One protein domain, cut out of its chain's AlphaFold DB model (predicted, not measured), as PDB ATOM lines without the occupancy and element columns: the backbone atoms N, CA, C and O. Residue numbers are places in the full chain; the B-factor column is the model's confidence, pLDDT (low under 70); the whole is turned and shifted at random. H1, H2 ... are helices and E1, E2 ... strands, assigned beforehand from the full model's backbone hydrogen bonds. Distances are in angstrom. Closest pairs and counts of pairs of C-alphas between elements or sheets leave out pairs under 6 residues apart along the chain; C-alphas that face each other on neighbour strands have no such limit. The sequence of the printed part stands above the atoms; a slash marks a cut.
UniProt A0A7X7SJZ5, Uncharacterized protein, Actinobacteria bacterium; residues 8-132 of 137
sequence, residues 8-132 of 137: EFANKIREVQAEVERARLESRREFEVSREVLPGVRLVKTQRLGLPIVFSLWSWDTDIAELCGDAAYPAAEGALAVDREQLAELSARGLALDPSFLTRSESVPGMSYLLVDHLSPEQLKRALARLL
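What this domain is: This is residues 8 to 132 of the 137 residues of an uncharacterized protein of Actinobacteria bacterium (UniProt A0A7X7SJZ5). A strongly twisted sheet of five strands is the core, with the long helix H1 and the short H2 on one face and H4 on the other, where the sheet curls round it: three layers, helices on both faces of a sheet. H3 lies beside the strands, on the same face as H1. The printed part has 125 residues, with four named helices and five named strands in the order H1 E1 E2 E3 H2 E4 H3 E5 H4; the sheet runs E1 E2 E3 E4 E5, all antiparallel, and the class is mixed. It is compact, with a radius of gyration of the C-alphas of 13.3 A and spans of 38 by 28 by 27 A.

How they stand to each other: E1, residues 31 to 38, E2, residues 41 to 48, and E3, residues 51 to 58, form a meander, each strand the antiparallel neighbour of the one before, in two hairpins; N 34 and O 43 are 2.8 A apart, N 44 and O 55 2.8 A. E4, residues 78 to 83, is the antiparallel neighbour of E3, with N 56 and O 81 within hydrogen-bond range at 2.9 A, and E5, residues 111 to 116, is the antiparallel neighbour of E4, with N 80 and O 114 within hydrogen-bond range at 2.8 A. H1, residues 8 to 26, is on the sheet; its closest C-alphas to E3 are Arg 24 and Pro 52, 5.7 A. H4, residues 121 to 131, is on the opposite face; its closest C-alphas to E1 are Pro 121 and Val 33, 6.9 A. H2, residues 61 to 68, is close to but not clearly touching H1, about perpendicular at 81 degrees, with Phe 9 and Asp 63 the closest C-alphas, 7.3 A. H3, residues 84 to 92, is over none of the strands; its closest C-alphas to E3 are Leu 90 and Leu 51, 7.5 A. In H1, H2, H3 and H4 every O i to N i+4 pair is within hydrogen-bond range.

Where its parts are: H1 begins at C-alpha 8 (-43.049, -19.879, -16.450) and measures 27.3 A. E1, 19.7 A, bends by 58 degrees at residue 35; E2 measures 22.8 A and E3 22.6 A. H4 ends at C-alpha 131 (-24.918, -43.510, -15.647).

The domain as a whole: The C-alphas farthest apart, of Gly 50 and Ala 72, are 38.3 A apart. The printed part has no cut. The link from H3 to E5, residues 93 to 110, is long; its residues 103 to 104 pair antiparallel with 112 to 113 of E5. Residues 70 to 74 have pLDDT under 70.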
ATOM      1  N   GLU A   8     -44.445 -20.319 -16.430       83.88
ATOM      2  CA  GLU A   8     -43.049 -19.879 -16.450       83.88
ATOM      3  C   GLU A   8     -42.063 -21.056 -16.493       83.88
ATOM      4  O   GLU A   8     -41.152 -21.054 -17.319       83.88
ATOM      5  N   PHE A   9     -42.281 -22.103 -15.688       88.50
ATOM      6  CA  PHE A   9     -41.434 -23.298 -15.706       88.50
ATOM      7  C   PHE A   9     -41.591 -24.072 -17.019       88.50
ATOM      8  O   PHE A   9     -40.602 -24.484 -17.621       88.50
ATOM      9  N   ALA A  10     -42.818 -24.191 -17.540       89.19
ATOM     10  CA  ALA A  10     -43.056 -24.815 -18.842       89.19
ATOM     11  C   ALA A  10     -42.354 -24.062 -19.990       89.19
ATOM     12  O   ALA A  10     -41.818 -24.684 -20.908       89.19
ATOM     13  N   ASN A  11     -42.328 -22.726 -19.946       92.69
ATOM     14  CA  ASN A  11     -41.581 -21.914 -20.910       92.69
ATOM     15  C   ASN A  11     -40.077 -22.157 -20.787       92.69
ATOM     16  O   ASN A  11     -39.426 -22.442 -21.791       92.69
ATOM     17  N   LYS A  12     -39.559 -22.149 -19.555       94.88
ATOM     18  CA  LYS A  12     -38.151 -22.422 -19.269       94.88
ATOM     19  C   LYS A  12     -37.721 -23.794 -19.792       94.88
ATOM     20  O   LYS A  12     -36.690 -23.887 -20.445       94.88
ATOM     21  N   ILE A  13     -38.526 -24.840 -19.594       94.19
ATOM     22  CA  ILE A  13     -38.257 -26.183 -20.136       94.19
ATOM     23  C   ILE A  13     -38.120 -26.152 -21.663       94.19
ATOM     24  O   ILE A  13     -37.165 -26.717 -22.194       94.19
ATOM     25  N   ARG A  14     -39.031 -25.473 -22.373       93.69
ATOM     26  CA  ARG A  14     -38.971 -25.369 -23.842       93.69
ATOM     27  C   ARG A  14     -37.712 -24.647 -24.317       93.69
ATOM     28  O   ARG A  14     -37.100 -25.067 -25.296       93.69
ATOM     29  N   GLU A  15     -37.317 -23.581 -23.632       96.12
ATOM     30  CA  GLU A  15     -36.086 -22.851 -23.947       96.12
ATOM     31  C   GLU A  15     -34.836 -23.699 -23.664       96.12
ATOM     32  O   GLU A  15     -33.959 -23.793 -24.521       96.12
ATOM     33  N   VAL A  16     -34.787 -24.406 -22.529       96.50
ATOM     34  CA  VAL A  16     -33.700 -25.348 -22.211       96.50
ATOM     35  C   VAL A  16     -33.589 -26.442 -23.272       96.50
ATOM     36  O   VAL A  16     -32.483 -26.744 -23.711       96.50
ATOM     37  N   GLN A  17     -34.707 -27.018 -23.722       95.25
ATOM     38  CA  GLN A  17     -34.709 -28.033 -24.782       95.25
ATOM     39  C   GLN A  17     -34.124 -27.493 -26.093       95.25
ATOM     40  O   GLN A  17     -33.333 -28.177 -26.735       95.25
ATOM     41  N   ALA A  18     -34.440 -26.249 -26.465       95.50
ATOM     42  CA  ALA A  18     -33.848 -25.625 -27.645       95.50
ATOM     43  C   ALA A  18     -32.320 -25.463 -27.516       95.50
ATOM     44  O   ALA A  18     -31.592 -25.707 -28.480       95.50
ATOM     45  N   GLU A  19     -31.821 -25.094 -26.334       96.50
ATOM     46  CA  GLU A  19     -30.379 -24.999 -26.064       96.50
ATOM     47  C   GLU A  19     -29.691 -26.373 -26.038       96.50
ATOM     48  O   GLU A  19     -28.574 -26.512 -26.543       96.50
ATOM     49  N   VAL A  20     -30.361 -27.404 -25.512       95.12
ATOM     50  CA  VAL A  20     -29.893 -28.797 -25.564       95.12
ATOM     51  C   VAL A  20     -29.729 -29.242 -27.016       95.12
ATOM     52  O   VAL A  20     -28.649 -29.696 -27.386       95.12
ATOM     53  N   GLU A  21     -30.744 -29.047 -27.858       93.62
ATOM     54  CA  GLU A  21     -30.691 -29.439 -29.270       93.62
ATOM     55  C   GLU A  21     -29.584 -28.707 -30.039       93.62
ATOM     56  O   GLU A  21     -28.806 -29.337 -30.760       93.62
ATOM     57  N   ARG A  22     -29.414 -27.396 -29.821       93.25
ATOM     58  CA  ARG A  22     -28.278 -26.649 -30.396       93.25
ATOM     59  C   ARG A  22     -26.939 -27.226 -29.944       93.25
ATOM     60  O   ARG A  22     -26.064 -27.494 -30.768       93.25
ATOM     61  N   ALA A  23     -26.784 -27.475 -28.646       92.50
ATOM     62  CA  ALA A  23     -25.554 -28.021 -28.093       92.50
ATOM     63  C   ALA A  23     -25.234 -29.427 -28.617       92.50
ATOM     64  O   ALA A  23     -24.056 -29.739 -28.794       92.50
ATOM     65  N   ARG A  24     -26.242 -30.265 -28.884       90.12
ATOM     66  CA  ARG A  24     -26.058 -31.605 -29.465       90.12
ATOM     67  C   ARG A  24     -25.470 -31.546 -30.874       90.12
ATOM     68  O   ARG A  24     -24.631 -32.380 -31.203       90.12
ATOM     69  N   LEU A  25     -25.843 -30.544 -31.671       86.81
ATOM     70  CA  LEU A  25     -25.308 -30.337 -33.025       86.81
ATOM     71  C   LEU A  25     -23.862 -29.812 -33.025       86.81
ATOM     72  O   LEU A  25     -23.099 -30.076 -33.955       86.81
ATOM     73  N   GLU A  26     -23.475 -29.076 -31.984       83.19
ATOM     74  CA  GLU A  26     -22.150 -28.455 -31.864       83.19
ATOM     75  C   GLU A  26     -21.134 -29.310 -31.094       83.19
ATOM     76  O   GLU A  26     -19.919 -29.133 -31.245       83.19
ATOM     77  N   SER A  27     -21.604 -30.211 -30.227       72.94
ATOM     78  CA  SER A  27     -20.744 -30.916 -29.280       72.94
ATOM     79  C   SER A  27     -19.822 -31.913 -29.979       72.94
ATOM     80  O   SER A  27     -20.258 -32.883 -30.592       72.94
ATOM     81  N   ARG A  28     -18.515 -31.692 -29.819       71.25
ATOM     82  CA  ARG A  28     -17.439 -32.635 -30.183       71.25
ATOM     83  C   ARG A  28     -16.509 -32.935 -29.005       71.25
ATOM     84  O   ARG A  28     -15.380 -33.377 -29.202       71.25
ATOM     85  N   ARG A  29     -16.925 -32.576 -27.786       72.19
ATOM     86  CA  ARG A  29     -16.073 -32.619 -26.592       72.19
ATOM     87  C   ARG A  29     -16.351 -33.864 -25.766       72.19
ATOM     88  O   ARG A  29     -17.496 -34.273 -25.622       72.19
ATOM     89  N   GLU A  30     -15.293 -34.412 -25.172       82.00
ATOM     90  CA  GLU A  30     -15.398 -35.555 -24.258       82.00
ATOM     91  C   GLU A  30     -16.191 -35.220 -22.994       82.00
ATOM     92  O   GLU A  30     -16.997 -36.028 -22.553       82.00
ATOM     93  N   PHE A  31     -15.983 -34.032 -22.421       92.06
ATOM     94  CA  PHE A  31     -16.784 -33.511 -21.316       92.06
ATOM     95  C   PHE A  31     -16.668 -31.984 -21.237       92.06
ATOM     96  O   PHE A  31     -15.563 -31.439 -21.274       92.06
ATOM     97  N   GLU A  32     -17.789 -31.292 -21.063       93.75
ATOM     98  CA  GLU A  32     -17.850 -29.851 -20.818       93.75
ATOM     99  C   GLU A  32     -19.059 -29.510 -19.942       93.75
ATOM    100  O   GLU A  32     -20.163 -29.980 -20.199       93.75
ATOM    101  N   VAL A  33     -18.866 -28.635 -18.952       94.81
ATOM    102  CA  VAL A  33     -19.966 -27.920 -18.291       94.81
ATOM    103  C   VAL A  33     -19.992 -26.509 -18.862       94.81
ATOM    104  O   VAL A  33     -18.989 -25.797 -18.792       94.81
ATOM    105  N   SER A  34     -21.108 -26.109 -19.461       94.69
ATOM    106  CA  SER A  34     -21.242 -24.786 -20.059       94.69
ATOM    107  C   SER A  34     -21.359 -23.687 -18.998       94.69
ATOM    108  O   SER A  34     -21.575 -23.933 -17.807       94.69
ATOM    109  N   ARG A  35     -21.295 -22.436 -19.461       94.81
ATOM    110  CA  ARG A  35     -21.873 -21.306 -18.721       94.81
ATOM    111  C   ARG A  35     -23.387 -21.489 -18.592       94.81
ATOM    112  O   ARG A  35     -23.966 -22.331 -19.282       94.81
ATOM    113  N   GLU A  36     -24.015 -20.717 -17.714       96.75
ATOM    114  CA  GLU A  36     -25.474 -20.699 -17.635       96.75
ATOM    115  C   GLU A  36     -26.068 -20.309 -18.991       96.75
ATOM    116  O   GLU A  36     -25.672 -19.305 -19.582       96.75
ATOM    117  N   VAL A  37     -26.973 -21.150 -19.491       96.75
ATOM    118  CA  VAL A  37     -27.757 -20.881 -20.708       96.75
ATOM    119  C   VAL A  37     -29.067 -20.188 -20.353       96.75
ATOM    120  O   VAL A  37     -29.570 -19.371 -21.115       96.75
ATOM    121  N   LEU A  38     -29.567 -20.475 -19.152       96.88
ATOM    122  CA  LEU A  38     -30.689 -19.830 -18.491       96.88
ATOM    123  C   LEU A  38     -30.377 -19.735 -16.991       96.88
ATOM    124  O   LEU A  38     -29.533 -20.493 -16.505       96.88
ATOM    125  N   PRO A  39     -31.046 -18.846 -16.237       95.56
ATOM    126  CA  PRO A  39     -30.797 -18.704 -14.805       95.56
ATOM    127  C   PRO A  39     -30.926 -20.041 -14.066       95.56
ATOM    128  O   PRO A  39     -31.954 -20.711 -14.184       95.56
ATOM    129  N   GLY A  40     -29.878 -20.459 -13.351       95.31
ATOM    130  CA  GLY A  40     -29.857 -21.731 -12.625       95.31
ATOM    131  C   GLY A  40     -29.707 -22.981 -13.497       95.31
ATOM    132  O   GLY A  40     -29.734 -24.088 -12.949       95.31
ATOM    133  N   VAL A  41     -29.527 -22.834 -14.820       97.38
ATOM    134  CA  VAL A  41     -29.406 -23.945 -15.776       97.38
ATOM    135  C   VAL A  41     -28.121 -23.854 -16.588       97.38
ATOM    136  O   VAL A  41     -27.880 -22.907 -17.339       97.38
ATOM    137  N   ARG A  42     -27.308 -24.905 -16.496       97.75
ATOM    138  CA  ARG A  42     -26.125 -25.143 -17.337       97.75
ATOM    139  C   ARG A  42     -26.350 -26.372 -18.207       97.75
ATOM    140  O   ARG A  42     -27.240 -27.169 -17.940       97.75
ATOM    141  N   LEU A  43     -25.526 -26.558 -19.229       96.94
ATOM    142  CA  LEU A  43     -25.499 -27.779 -20.026       96.94
ATOM    143  C   LEU A  43     -24.260 -28.591 -19.669       96.94
ATOM    144  O   LEU A  43     -23.152 -28.053 -19.620       96.94
ATOM    145  N   VAL A  44     -24.439 -29.889 -19.459       95.94
ATOM    146  CA  VAL A  44     -23.340 -30.842 -19.324       95.94
ATOM    147  C   VAL A  44     -23.287 -31.665 -20.597       95.94
ATOM    148  O   VAL A  44     -24.174 -32.470 -20.871       95.94
ATOM    149  N   LYS A  45     -22.251 -31.423 -21.392       94.75
ATOM    150  CA  LYS A  45     -22.015 -32.075 -22.677       94.75
ATOM    151  C   LYS A  45     -20.996 -33.187 -22.481       94.75
ATOM    152  O   LYS A  45     -19.974 -32.986 -21.828       94.75
ATOM    153  N   THR A  46     -21.257 -34.341 -23.065       92.44
ATOM    154  CA  THR A  46     -20.335 -35.476 -23.135       92.44
ATOM    155  C   THR A  46     -20.547 -36.201 -24.462       92.44
ATOM    156  O   THR A  46     -21.422 -35.836 -25.252       92.44
ATOM    157  N   GLN A  47     -19.747 -37.223 -24.731       89.88
ATOM    158  CA  GLN A  47     -19.980 -38.122 -25.851       89.88
ATOM    159  C   GLN A  47     -19.563 -39.553 -25.522       89.88
ATOM    160  O   GLN A  47     -18.619 -39.798 -24.763       89.88
ATOM    161  N   ARG A  48     -20.247 -40.512 -26.144       86.94
ATOM    162  CA  ARG A  48     -19.908 -41.940 -26.097       86.94
ATOM    163  C   ARG A  48     -20.163 -42.564 -27.455       86.94
ATOM    164  O   ARG A  48     -21.165 -42.260 -28.084       86.94
ATOM    165  N   LEU A  49     -19.238 -43.407 -27.920       84.69
ATOM    166  CA  LEU A  49     -19.318 -44.048 -29.243       84.69
ATOM    167  C   LEU A  49     -19.535 -43.041 -30.398       84.69
ATOM    168  O   LEU A  49     -20.227 -43.328 -31.369       84.69
ATOM    169  N   GLY A  50     -18.974 -41.830 -30.276       84.69
ATOM    170  CA  GLY A  50     -19.169 -40.744 -31.245       84.69
ATOM    171  C   GLY A  50     -20.561 -40.095 -31.219       84.69
ATOM    172  O   GLY A  50     -20.858 -39.278 -32.086       84.69
ATOM    173  N   LEU A  51     -21.408 -40.438 -30.245       88.50
ATOM    174  CA  LEU A  51     -22.734 -39.858 -30.053       88.50
ATOM    175  C   LEU A  51     -22.666 -38.725 -29.024       88.50
ATOM    176  O   LEU A  51     -22.232 -38.978 -27.895       88.50
ATOM    177  N   PRO A  52     -23.086 -37.498 -29.377       91.50
ATOM    178  CA  PRO A  52     -23.169 -36.403 -28.425       91.50
ATOM    179  C   PRO A  52     -24.324 -36.644 -27.450       91.50
ATOM    180  O   PRO A  52     -25.434 -36.993 -27.852       91.50
ATOM    181  N   ILE A  53     -24.053 -36.419 -26.168       92.50
ATOM    182  CA  ILE A  53     -25.028 -36.518 -25.084       92.50
ATOM    183  C   ILE A  53     -24.996 -35.203 -24.321       92.50
ATOM    184  O   ILE A  53     -23.930 -34.742 -23.902       92.50
ATOM    185  N   VAL A  54     -26.154 -34.582 -24.149       95.50
ATOM    186  CA  VAL A  54     -26.287 -33.292 -23.478       95.50
ATOM    187  C   VAL A  54     -27.368 -33.395 -22.415       95.50
ATOM    188  O   VAL A  54     -28.526 -33.683 -22.708       95.50
ATOM    189  N   PHE A  55     -26.966 -33.115 -21.181       96.00
ATOM    190  CA  PHE A  55     -27.846 -33.000 -20.028       96.00
ATOM    191  C   PHE A  55     -28.058 -31.528 -19.695       96.00
ATOM    192  O   PHE A  55     -27.128 -30.722 -19.789       96.00
ATOM    193  N   SER A  56     -29.255 -31.187 -19.239       97.44
ATOM    194  CA  SER A  56     -29.503 -29.914 -18.565       97.44
ATOM    195  C   SER A  56     -29.233 -30.077 -17.070       97.44
ATOM    196  O   SER A  56     -29.762 -30.984 -16.435       97.44
ATOM    197  N   LEU A  57     -28.365 -29.237 -16.516       97.62
ATOM    198  CA  LEU A  57     -28.012 -29.206 -15.101       97.62
ATOM    199  C   LEU A  57     -28.752 -28.058 -14.426       97.62
ATOM    200  O   LEU A  57     -28.416 -26.895 -14.649       97.62
ATOM    201  N   TRP A  58     -29.714 -28.409 -13.585       96.38
ATOM    202  CA  TRP A  58     -30.550 -27.499 -12.814       96.38
ATOM    203  C   TRP A  58     -29.986 -27.360 -11.403       96.38
ATOM    204  O   TRP A  58     -29.603 -28.358 -10.798       96.38
ATOM    205  N   SER A  59     -29.914 -26.128 -10.900       94.88
ATOM    206  CA  SER A  59     -29.268 -25.810  -9.613       94.88
ATOM    207  C   SER A  59     -30.089 -24.904  -8.698       94.88
ATOM    208  O   SER A  59     -29.636 -24.556  -7.616       94.88
ATOM    209  N   TRP A  60     -31.282 -24.488  -9.126       93.38
ATOM    210  CA  TRP A  60     -32.204 -23.746  -8.274       93.38
ATOM    211  C   TRP A  60     -33.218 -24.701  -7.660       93.38
ATOM    212  O   TRP A  60     -33.910 -25.411  -8.389       93.38
ATOM    213  N   ASP A  61     -33.350 -24.660  -6.337       89.38
ATOM    214  CA  ASP A  61     -34.236 -25.543  -5.570       89.38
ATOM    215  C   ASP A  61     -35.677 -25.530  -6.089       89.38
ATOM    216  O   ASP A  61     -36.320 -26.573  -6.171       89.38
ATOM    217  N   THR A  62     -36.177 -24.360  -6.503       88.94
ATOM    218  CA  THR A  62     -37.528 -24.215  -7.060       88.94
ATOM    219  C   THR A  62     -37.696 -24.996  -8.356       88.94
ATOM    220  O   THR A  62     -38.691 -25.692  -8.523       88.94
ATOM    221  N   ASP A  63     -36.722 -24.925  -9.262       91.69
ATOM    222  CA  ASP A  63     -36.783 -25.652 -10.529       91.69
ATOM    223  C   ASP A  63     -36.622 -27.157 -10.323       91.69
ATOM    224  O   ASP A  63     -37.266 -27.951 -11.003       91.69
ATOM    225  N   ILE A  64     -35.758 -27.555  -9.387       91.12
ATOM    226  CA  ILE A  64     -35.537 -28.961  -9.049       91.12
ATOM    227  C   ILE A  64     -36.813 -29.552  -8.442       91.12
ATOM    228  O   ILE A  64     -37.251 -30.619  -8.870       91.12
ATOM    229  N   ALA A  65     -37.452 -28.847  -7.506       88.75
ATOM    230  CA  ALA A  65     -38.723 -29.261  -6.919       88.75
ATOM    231  C   ALA A  65     -39.829 -29.367  -7.982       88.75
ATOM    232  O   ALA A  65     -40.561 -30.360  -8.022       88.75
ATOM    233  N   GLU A  66     -39.919 -28.387  -8.887       89.19
ATOM    234  CA  GLU A  66     -40.863 -28.445 -10.000       89.19
ATOM    235  C   GLU A  66     -40.561 -29.623 -10.924       89.19
ATOM    236  O   GLU A  66     -41.486 -30.358 -11.246       89.19
ATOM    237  N   LEU A  67     -39.300 -29.888 -11.285       89.00
ATOM    238  CA  LEU A  67     -38.900 -31.034 -12.111       89.00
ATOM    239  C   LEU A  67     -39.244 -32.377 -11.455       89.00
ATOM    240  O   LEU A  67     -39.656 -33.317 -12.139       89.00
ATOM    241  N   CYS A  68     -39.086 -32.483 -10.138       87.50
ATOM    242  CA  CYS A  68     -39.372 -33.715  -9.411       87.50
ATOM    243  C   CYS A  68     -40.874 -33.951  -9.238       87.50
ATOM    244  O   CYS A  68     -41.298 -35.100  -9.159       87.50
ATOM    245  N   GLY A  69     -41.680 -32.886  -9.238       80.19
ATOM    246  CA  GLY A  69     -43.128 -32.963  -9.048       80.19
ATOM    247  C   GLY A  69     -43.560 -33.095  -7.584       80.19
ATOM    248  O   GLY A  69     -44.764 -33.120  -7.315       80.19
ATOM    249  N   ASP A  70     -42.616 -33.084  -6.640       69.69
ATOM    250  CA  ASP A  70     -42.850 -33.217  -5.200       69.69
ATOM    251  C   ASP A  70     -42.058 -32.162  -4.404       69.69
ATOM    252  O   ASP A  70     -40.917 -31.835  -4.725       69.69
ATOM    253  N   ALA A  71     -42.686 -31.627  -3.353       56.66
ATOM    254  CA  ALA A  71     -42.057 -30.743  -2.374       56.66
ATOM    255  C   ALA A  71     -41.227 -31.517  -1.328       56.66
ATOM    256  O   ALA A  71     -40.394 -30.913  -0.657       56.66
ATOM    257  N   ALA A  72     -41.418 -32.836  -1.194       56.03
ATOM    258  CA  ALA A  72     -40.640 -33.718  -0.314       56.03
ATOM    259  C   ALA A  72     -39.318 -34.189  -0.953       56.03
ATOM    260  O   ALA A  72     -38.866 -35.317  -0.751       56.03
ATOM    261  N   TYR A  73     -38.708 -33.320  -1.753       65.25
ATOM    262  CA  TYR A  73     -37.478 -33.606  -2.466       65.25
ATOM    263  C   TYR A  73     -36.285 -33.731  -1.493       65.25
ATOM    264  O   TYR A  73     -36.110 -32.857  -0.638       65.25
ATOM    265  N   PRO A  74     -35.456 -34.793  -1.578       62.69
ATOM    266  CA  PRO A  74     -34.241 -34.903  -0.771       62.69
ATOM    267  C   PRO A  74     -33.284 -33.754  -1.106       62.69
ATOM    268  O   PRO A  74     -33.106 -33.442  -2.272       62.69
ATOM    269  N   ALA A  75     -32.659 -33.129  -0.105       70.12
ATOM    270  CA  ALA A  75     -31.727 -32.021  -0.321       70.12
ATOM    271  C   ALA A  75     -30.581 -32.440  -1.260       70.12
ATOM    272  O   ALA A  75     -29.655 -33.125  -0.834       70.12
ATOM    273  N   ALA A  76     -30.652 -32.030  -2.524       83.44
ATOM    274  CA  ALA A  76     -29.589 -32.205  -3.502       83.44
ATOM    275  C   ALA A  76     -29.119 -30.835  -3.983       83.44
ATOM    276  O   ALA A  76     -29.899 -29.886  -4.032       83.44
ATOM    277  N   GLU A  77     -27.856 -30.745  -4.388       89.50
ATOM    278  CA  GLU A  77     -27.316 -29.510  -4.959       89.50
ATOM    279  C   GLU A  77     -27.765 -29.295  -6.418       89.50
ATOM    280  O   GLU A  77     -27.664 -28.183  -6.936       89.50
ATOM    281  N   GLY A  78     -28.246 -30.336  -7.110       93.25
ATOM    282  CA  GLY A  78     -28.776 -30.189  -8.461       93.25
ATOM    283  C   GLY A  78     -29.470 -31.406  -9.054       93.25
ATOM    284  O   GLY A  78     -29.477 -32.500  -8.490       93.25
ATOM    285  N   ALA A  79     -29.998 -31.212 -10.261       94.50
ATOM    286  CA  ALA A  79     -30.586 -32.265 -11.081       94.50
ATOM    287  C   ALA A  79     -30.018 -32.237 -12.507       94.50
ATOM    288  O   ALA A  79     -30.050 -31.211 -13.186       94.50
ATOM    289  N   LEU A  80     -29.512 -33.380 -12.971       95.56
ATOM    290  CA  LEU A  80     -29.161 -33.631 -14.367       95.56
ATOM    291  C   LEU A  80     -30.375 -34.211 -15.080       95.56
ATOM    292  O   LEU A  80     -30.768 -35.334 -14.785       95.56
ATOM    293  N   ALA A  81     -30.945 -33.479 -16.029       95.69
ATOM    294  CA  ALA A  81     -32.114 -33.907 -16.782       95.69
ATOM    295  C   ALA A  81     -31.783 -34.174 -18.256       95.69
ATOM    296  O   ALA A  81     -30.990 -33.458 -18.876       95.69
ATOM    297  N   VAL A  82     -32.413 -35.210 -18.802       95.00
ATOM    298  CA  VAL A  82     -32.297 -35.669 -20.188       95.00
ATOM    299  C   VAL A  82     -33.679 -36.006 -20.732       95.00
ATOM    300  O   VAL A  82     -34.523 -36.595 -20.048       95.00
ATOM    301  N   ASP A  83     -33.922 -35.616 -21.974       93.12
ATOM    302  CA  ASP A  83     -35.190 -35.844 -22.642       93.12
ATOM    303  C   ASP A  83     -35.287 -37.278 -23.196       93.12
ATOM    304  O   ASP A  83     -34.303 -37.944 -23.528       93.12
ATOM    305  N   ARG A  84     -36.519 -37.772 -23.299       91.25
ATOM    306  CA  ARG A  84     -36.827 -39.126 -23.762       91.25
ATOM    307  C   ARG A  84     -36.440 -39.349 -25.222       91.25
ATOM    308  O   ARG A  84     -36.179 -40.494 -25.580       91.25
ATOM    309  N   GLU A  85     -36.448 -38.318 -26.060       91.75
ATOM    310  CA  GLU A  85     -36.124 -38.458 -27.484       91.75
ATOM    311  C   GLU A  85     -34.637 -38.769 -27.652       91.75
ATOM    312  O   GLU A  85     -34.284 -39.741 -28.318       91.75
ATOM    313  N   GLN A  86     -33.781 -38.050 -26.931       91.69
ATOM    314  CA  GLN A  86     -32.361 -38.331 -26.819       91.69
ATOM    315  C   GLN A  86     -32.115 -39.713 -26.205       91.69
ATOM    316  O   GLN A  86     -31.353 -40.489 -26.772       91.69
ATOM    317  N   LEU A  87     -32.797 -40.085 -25.110       90.75
ATOM    318  CA  LEU A  87     -32.688 -41.444 -24.545       90.75
ATOM    319  C   LEU A  87     -33.016 -42.531 -25.581       90.75
ATOM    320  O   LEU A  87     -32.301 -43.529 -25.686       90.75
ATOM    321  N   ALA A  88     -34.093 -42.339 -26.344       90.56
ATOM    322  CA  ALA A  88     -34.514 -43.272 -27.382       90.56
ATOM    323  C   ALA A  88     -33.501 -43.337 -28.533       90.56
ATOM    324  O   ALA A  88     -33.201 -44.430 -29.012       90.56
ATOM    325  N   GLU A  89     -32.935 -42.201 -28.945       90.81
ATOM    326  CA  GLU A  89     -31.895 -42.149 -29.972       90.81
ATOM    327  C   GLU A  89     -30.619 -42.873 -29.534       90.81
ATOM    328  O   GLU A  89     -30.080 -43.678 -30.297       90.81
ATOM    329  N   LEU A  90     -30.145 -42.629 -28.309       89.75
ATOM    330  CA  LEU A  90     -28.963 -43.307 -27.776       89.75
ATOM    331  C   LEU A  90     -29.211 -44.822 -27.709       89.75
ATOM    332  O   LEU A  90     -28.397 -45.599 -28.212       89.75
ATOM    333  N   SER A  91     -30.377 -45.239 -27.203       89.38
ATOM    334  CA  SER A  91     -30.754 -46.654 -27.130       89.38
ATOM    335  C   SER A  91     -30.849 -47.309 -28.509       89.38
ATOM    336  O   SER A  91     -30.383 -48.435 -28.672       89.38
ATOM    337  N   ALA A  92     -31.412 -46.625 -29.510       90.12
ATOM    338  CA  ALA A  92     -31.500 -47.126 -30.884       90.12
ATOM    339  C   ALA A  92     -30.117 -47.333 -31.525       90.12
ATOM    340  O   ALA A  92     -29.969 -48.143 -32.439       90.12
ATOM    341  N   ARG A  93     -29.098 -46.626 -31.027       88.88
ATOM    342  CA  ARG A  93     -27.699 -46.747 -31.453       88.88
ATOM    343  C   ARG A  93     -26.855 -47.640 -30.534       88.88
ATOM    344  O   ARG A  93     -25.633 -47.633 -30.638       88.88
ATOM    345  N   GLY A  94     -27.493 -48.412 -29.651       86.69
ATOM    346  CA  GLY A  94     -26.824 -49.375 -28.771       86.69
ATOM    347  C   GLY A  94     -26.194 -48.768 -27.516       86.69
ATOM    348  O   GLY A  94     -25.463 -49.462 -26.818       86.69
ATOM    349  N   LEU A  95     -26.475 -47.499 -27.208       87.31
ATOM    350  CA  LEU A  95     -26.027 -46.842 -25.984       87.31
ATOM    351  C   LEU A  95     -27.217 -46.619 -25.044       87.31
ATOM    352  O   LEU A  95     -27.937 -45.628 -25.152       87.31
ATOM    353  N   ALA A  96     -27.422 -47.534 -24.102       82.50
ATOM    354  CA  ALA A  96     -28.429 -47.360 -23.064       82.50
ATOM    355  C   ALA A  96     -27.803 -46.707 -21.824       82.50
ATOM    356  O   ALA A  96     -26.771 -47.155 -21.325       82.50
ATOM    357  N   LEU A  97     -28.442 -45.650 -21.325       83.88
ATOM    358  CA  LEU A  97     -28.167 -45.128 -19.988       83.88
ATOM    359  C   LEU A  97     -28.774 -46.088 -18.966       83.88
ATOM    360  O   LEU A  97     -29.862 -46.618 -19.202       83.88
ATOM    361  N   ASP A  98     -28.088 -46.305 -17.847       83.81
ATOM    362  CA  ASP A  98     -28.597 -47.194 -16.804       83.81
ATOM    363  C   ASP A  98     -29.857 -46.574 -16.159       83.81
ATOM    364  O   ASP A  98     -29.770 -45.536 -15.489       83.81
ATOM    365  N   PRO A  99     -31.046 -47.178 -16.356       76.44
ATOM    366  CA  PRO A  99     -32.302 -46.608 -15.891       76.44
ATOM    367  C   PRO A  99     -32.426 -46.620 -14.364       76.44
ATOM    368  O   PRO A  99     -33.269 -45.903 -13.839       76.44
ATOM    369  N   SER A 100     -31.605 -47.392 -13.641       83.25
ATOM    370  CA  SER A 100     -31.626 -47.420 -12.172       83.25
ATOM    371  C   SER A 100     -31.189 -46.093 -11.541       83.25
ATOM    372  O   SER A 100     -31.566 -45.798 -10.408       83.25
ATOM    373  N   PHE A 101     -30.450 -45.267 -12.288       86.06
ATOM    374  CA  PHE A 101     -30.021 -43.932 -11.870       86.06
ATOM    375  C   PHE A 101     -30.951 -42.814 -12.362       86.06
ATOM    376  O   PHE A 101     -30.771 -41.661 -11.972       86.06
ATOM    377  N   LEU A 102     -31.933 -43.120 -13.218       89.88
ATOM    378  CA  LEU A 102     -32.838 -42.128 -13.794       89.88
ATOM    379  C   LEU A 102     -34.239 -42.251 -13.209       89.88
ATOM    380  O   LEU A 102     -34.899 -43.282 -13.305       89.88
ATOM    381  N   THR A 103     -34.736 -41.140 -12.683       91.31
ATOM    382  CA  THR A 103     -36.123 -40.993 -12.250       91.31
ATOM    383  C   THR A 103     -36.905 -40.246 -13.322       91.31
ATOM    384  O   THR A 103     -36.426 -39.265 -13.886       91.31
ATOM    385  N   ARG A 104     -38.115 -40.707 -13.645       91.62
ATOM    386  CA  ARG A 104     -38.992 -39.984 -14.576       91.62
ATOM    387  C   ARG A 104     -39.593 -38.779 -13.864       91.62
ATOM    388  O   ARG A 104     -40.092 -38.915 -12.754       91.62
ATOM    389  N   SER A 105     -39.582 -37.628 -14.525       89.75
ATOM    390  CA  SER A 105     -40.291 -36.450 -14.030       89.75
ATOM    391  C   SER A 105     -41.800 -36.682 -14.068       89.75
ATOM    392  O   SER A 105     -42.352 -37.085 -15.095       89.75
ATOM    393  N   GLU A 106     -42.470 -36.427 -12.943       85.19
ATOM    394  CA  GLU A 106     -43.934 -36.500 -12.849       85.19
ATOM    395  C   GLU A 106     -44.618 -35.248 -13.414       85.19
ATOM    396  O   GLU A 106     -45.752 -35.309 -13.892       85.19
ATOM    397  N   SER A 107     -43.927 -34.111 -13.365       85.94
ATOM    398  CA  SER A 107     -44.417 -32.802 -13.796       85.94
ATOM    399  C   SER A 107     -44.075 -32.487 -15.255       85.94
ATOM    400  O   SER A 107     -44.840 -31.791 -15.919       85.94
ATOM    401  N   VAL A 108     -42.968 -33.025 -15.780       88.56
ATOM    402  CA  VAL A 108     -42.495 -32.814 -17.154       88.56
ATOM    403  C   VAL A 108     -42.480 -34.151 -17.906       88.56
ATOM    404  O   VAL A 108     -41.470 -34.864 -17.914       88.56
ATOM    405  N   PRO A 109     -43.590 -34.520 -18.574       86.44
ATOM    406  CA  PRO A 109     -43.670 -35.755 -19.338       86.44
ATOM    407  C   PRO A 109     -42.558 -35.860 -20.384       86.44
ATOM    408  O   PRO A 109     -42.328 -34.940 -21.164       86.44
ATOM    409  N   GLY A 110     -41.893 -37.013 -20.430       89.69
ATOM    410  CA  GLY A 110     -40.797 -37.246 -21.367       89.69
ATOM    411  C   GLY A 110     -39.446 -36.696 -20.906       89.69
ATOM    412  O   GLY A 110     -38.497 -36.789 -21.671       89.69
ATOM    413  N   MET A 111     -39.328 -36.193 -19.677       92.31
ATOM    414  CA  MET A 111     -38.043 -35.879 -19.057       92.31
ATOM    415  C   MET A 111     -37.682 -36.950 -18.024       92.31
ATOM    416  O   MET A 111     -38.532 -37.402 -17.252       92.31
ATOM    417  N   SER A 112     -36.419 -37.360 -18.002       93.50
ATOM    418  CA  SER A 112     -35.845 -38.158 -16.914       93.50
ATOM    419  C   SER A 112     -34.710 -37.381 -16.268       93.50
ATOM    420  O   SER A 112     -34.037 -36.604 -16.942       93.50
ATOM    421  N   TYR A 113     -34.496 -37.572 -14.974       93.81
ATOM    422  CA  TYR A 113     -33.486 -36.850 -14.223       93.81
ATOM    423  C   TYR A 113     -32.705 -37.753 -13.268       93.81
ATOM    424  O   TYR A 113     -33.199 -38.781 -12.809       93.81
ATOM    425  N   LEU A 114     -31.487 -37.329 -12.947       93.19
ATOM    426  CA  LEU A 114     -30.631 -37.852 -11.889       93.19
ATOM    427  C   LEU A 114     -30.313 -36.712 -10.927       93.19
ATOM    428  O   LEU A 114     -29.929 -35.623 -11.354       93.19
ATOM    429  N   LEU A 115     -30.432 -36.971  -9.633       92.81
ATOM    430  CA  LEU A 115     -30.084 -36.001  -8.602       92.81
ATOM    431  C   LEU A 115     -28.603 -36.082  -8.289       92.81
ATOM    432  O   LEU A 115     -28.020 -37.168  -8.283       92.81
ATOM    433  N   VAL A 116     -27.996 -34.927  -8.053       92.44
ATOM    434  CA  VAL A 116     -26.577 -34.825  -7.743       92.44
ATOM    435  C   VAL A 116     -26.377 -34.034  -6.465       92.44
ATOM    436  O   VAL A 116     -26.881 -32.924  -6.306       92.44
ATOM    437  N   ASP A 117     -25.577 -34.600  -5.570       90.31
ATOM    438  CA  ASP A 117     -25.228 -33.956  -4.305       90.31
ATOM    439  C   ASP A 117     -24.161 -32.878  -4.482       90.31
ATOM    440  O   ASP A 117     -23.934 -32.106  -3.567       90.31
ATOM    441  N   HIS A 118     -23.484 -32.834  -5.637       90.06
ATOM    442  CA  HIS A 118     -22.400 -31.894  -5.902       90.06
ATOM    443  C   HIS A 118     -22.369 -31.425  -7.357       90.06
ATOM    444  O   HIS A 118     -22.396 -32.236  -8.286       90.06
ATOM    445  N   LEU A 119     -22.184 -30.116  -7.557       90.62
ATOM    446  CA  LEU A 119     -22.124 -29.493  -8.891       90.62
ATOM    447  C   LEU A 119     -20.709 -29.345  -9.477       90.62
ATOM    448  O   LEU A 119     -20.544 -28.787 -10.566       90.62
ATOM    449  N   SER A 120     -19.673 -29.797  -8.764       92.62
ATOM    450  CA  SER A 120     -18.294 -29.719  -9.268       92.62
ATOM    451  C   SER A 120     -18.102 -30.586 -10.527       92.62
ATOM    452  O   SER A 120     -18.641 -31.698 -10.590       92.62
ATOM    453  N   PRO A 121     -17.322 -30.132 -11.529       91.62
ATOM    454  CA  PRO A 121     -17.077 -30.890 -12.758       91.62
ATOM    455  C   PRO A 121     -16.609 -32.332 -12.523       91.62
ATOM    456  O   PRO A 121     -17.025 -33.246 -13.232       91.62
ATOM    457  N   GLU A 122     -15.770 -32.562 -11.516       92.12
ATOM    458  CA  GLU A 122     -15.248 -33.875 -11.147       92.12
ATOM    459  C   GLU A 122     -16.351 -34.813 -10.647       92.12
ATOM    460  O   GLU A 122     -16.374 -35.988 -11.018       92.12
ATOM    461  N   GLN A 123     -17.278 -34.309  -9.828       92.06
ATOM    462  CA  GLN A 123     -18.399 -35.099  -9.317       92.06
ATOM    463  C   GLN A 123     -19.428 -35.374 -10.411       92.06
ATOM    464  O   GLN A 123     -19.892 -36.506 -10.536       92.06
ATOM    465  N   LEU A 124     -19.698 -34.395 -11.278       93.56
ATOM    466  CA  LEU A 124     -20.557 -34.585 -12.446       93.56
ATOM    467  C   LEU A 124     -19.982 -35.642 -13.398       93.56
ATOM    468  O   LEU A 124     -20.710 -36.530 -13.835       93.56
ATOM    469  N   LYS A 125     -18.666 -35.633 -13.659       91.50
ATOM    470  CA  LYS A 125     -18.000 -36.704 -14.425       91.50
ATOM    471  C   LYS A 125     -18.196 -38.077 -13.785       91.50
ATOM    472  O   LYS A 125     -18.463 -39.039 -14.497       91.50
ATOM    473  N   ARG A 126     -18.071 -38.184 -12.456       90.88
ATOM    474  CA  ARG A 126     -18.278 -39.449 -11.729       90.88
ATOM    475  C   ARG A 126     -19.727 -39.924 -11.800       90.88
ATOM    476  O   ARG A 126     -19.950 -41.113 -12.001       90.88
ATOM    477  N   ALA A 127     -20.692 -39.016 -11.660       90.50
ATOM    478  CA  ALA A 127     -22.110 -39.325 -11.817       90.50
ATOM    479  C   ALA A 127     -22.405 -39.836 -13.235       90.50
ATOM    480  O   ALA A 127     -22.994 -40.903 -13.396       90.50
ATOM    481  N   LEU A 128     -21.895 -39.145 -14.260       90.19
ATOM    482  CA  LEU A 128     -22.040 -39.569 -15.652       90.19
ATOM    483  C   LEU A 128     -21.346 -40.899 -15.948       90.19
ATOM    484  O   LEU A 128     -21.894 -41.692 -16.697       90.19
ATOM    485  N   ALA A 129     -20.181 -41.175 -15.360       88.25
ATOM    486  CA  ALA A 129     -19.489 -42.452 -15.546       88.25
ATOM    487  C   ALA A 129     -20.272 -43.646 -14.969       88.25
ATOM    488  O   ALA A 129     -20.170 -44.748 -15.492       88.25
ATOM    489  N   ARG A 130     -21.068 -43.433 -13.910       86.81
ATOM    490  CA  ARG A 130     -21.986 -44.455 -13.375       86.81
ATOM    491  C   ARG A 130     -23.210 -44.640 -14.267       86.81
ATOM    492  O   ARG A 130     -23.654 -45.761 -14.463       86.81
ATOM    493  N   LEU A 131     -23.729 -43.536 -14.799       87.12
ATOM    494  CA  LEU A 131     -24.918 -43.510 -15.647       87.12
ATOM    495  C   LEU A 131     -24.654 -44.055 -17.067       87.12
ATOM    496  O   LEU A 131     -25.538 -44.641 -17.689       87.12
ATOM    497  N   LEU A 132     -23.435 -43.855 -17.571       83.25
ATOM    498  CA  LEU A 132     -22.913 -44.349 -18.845       83.25
ATOM    499  C   LEU A 132     -21.834 -45.403 -18.568       83.25
ATOM    500  O   LEU A 132     -20.651 -45.118 -18.805       83.25
TER     501      LEU A 132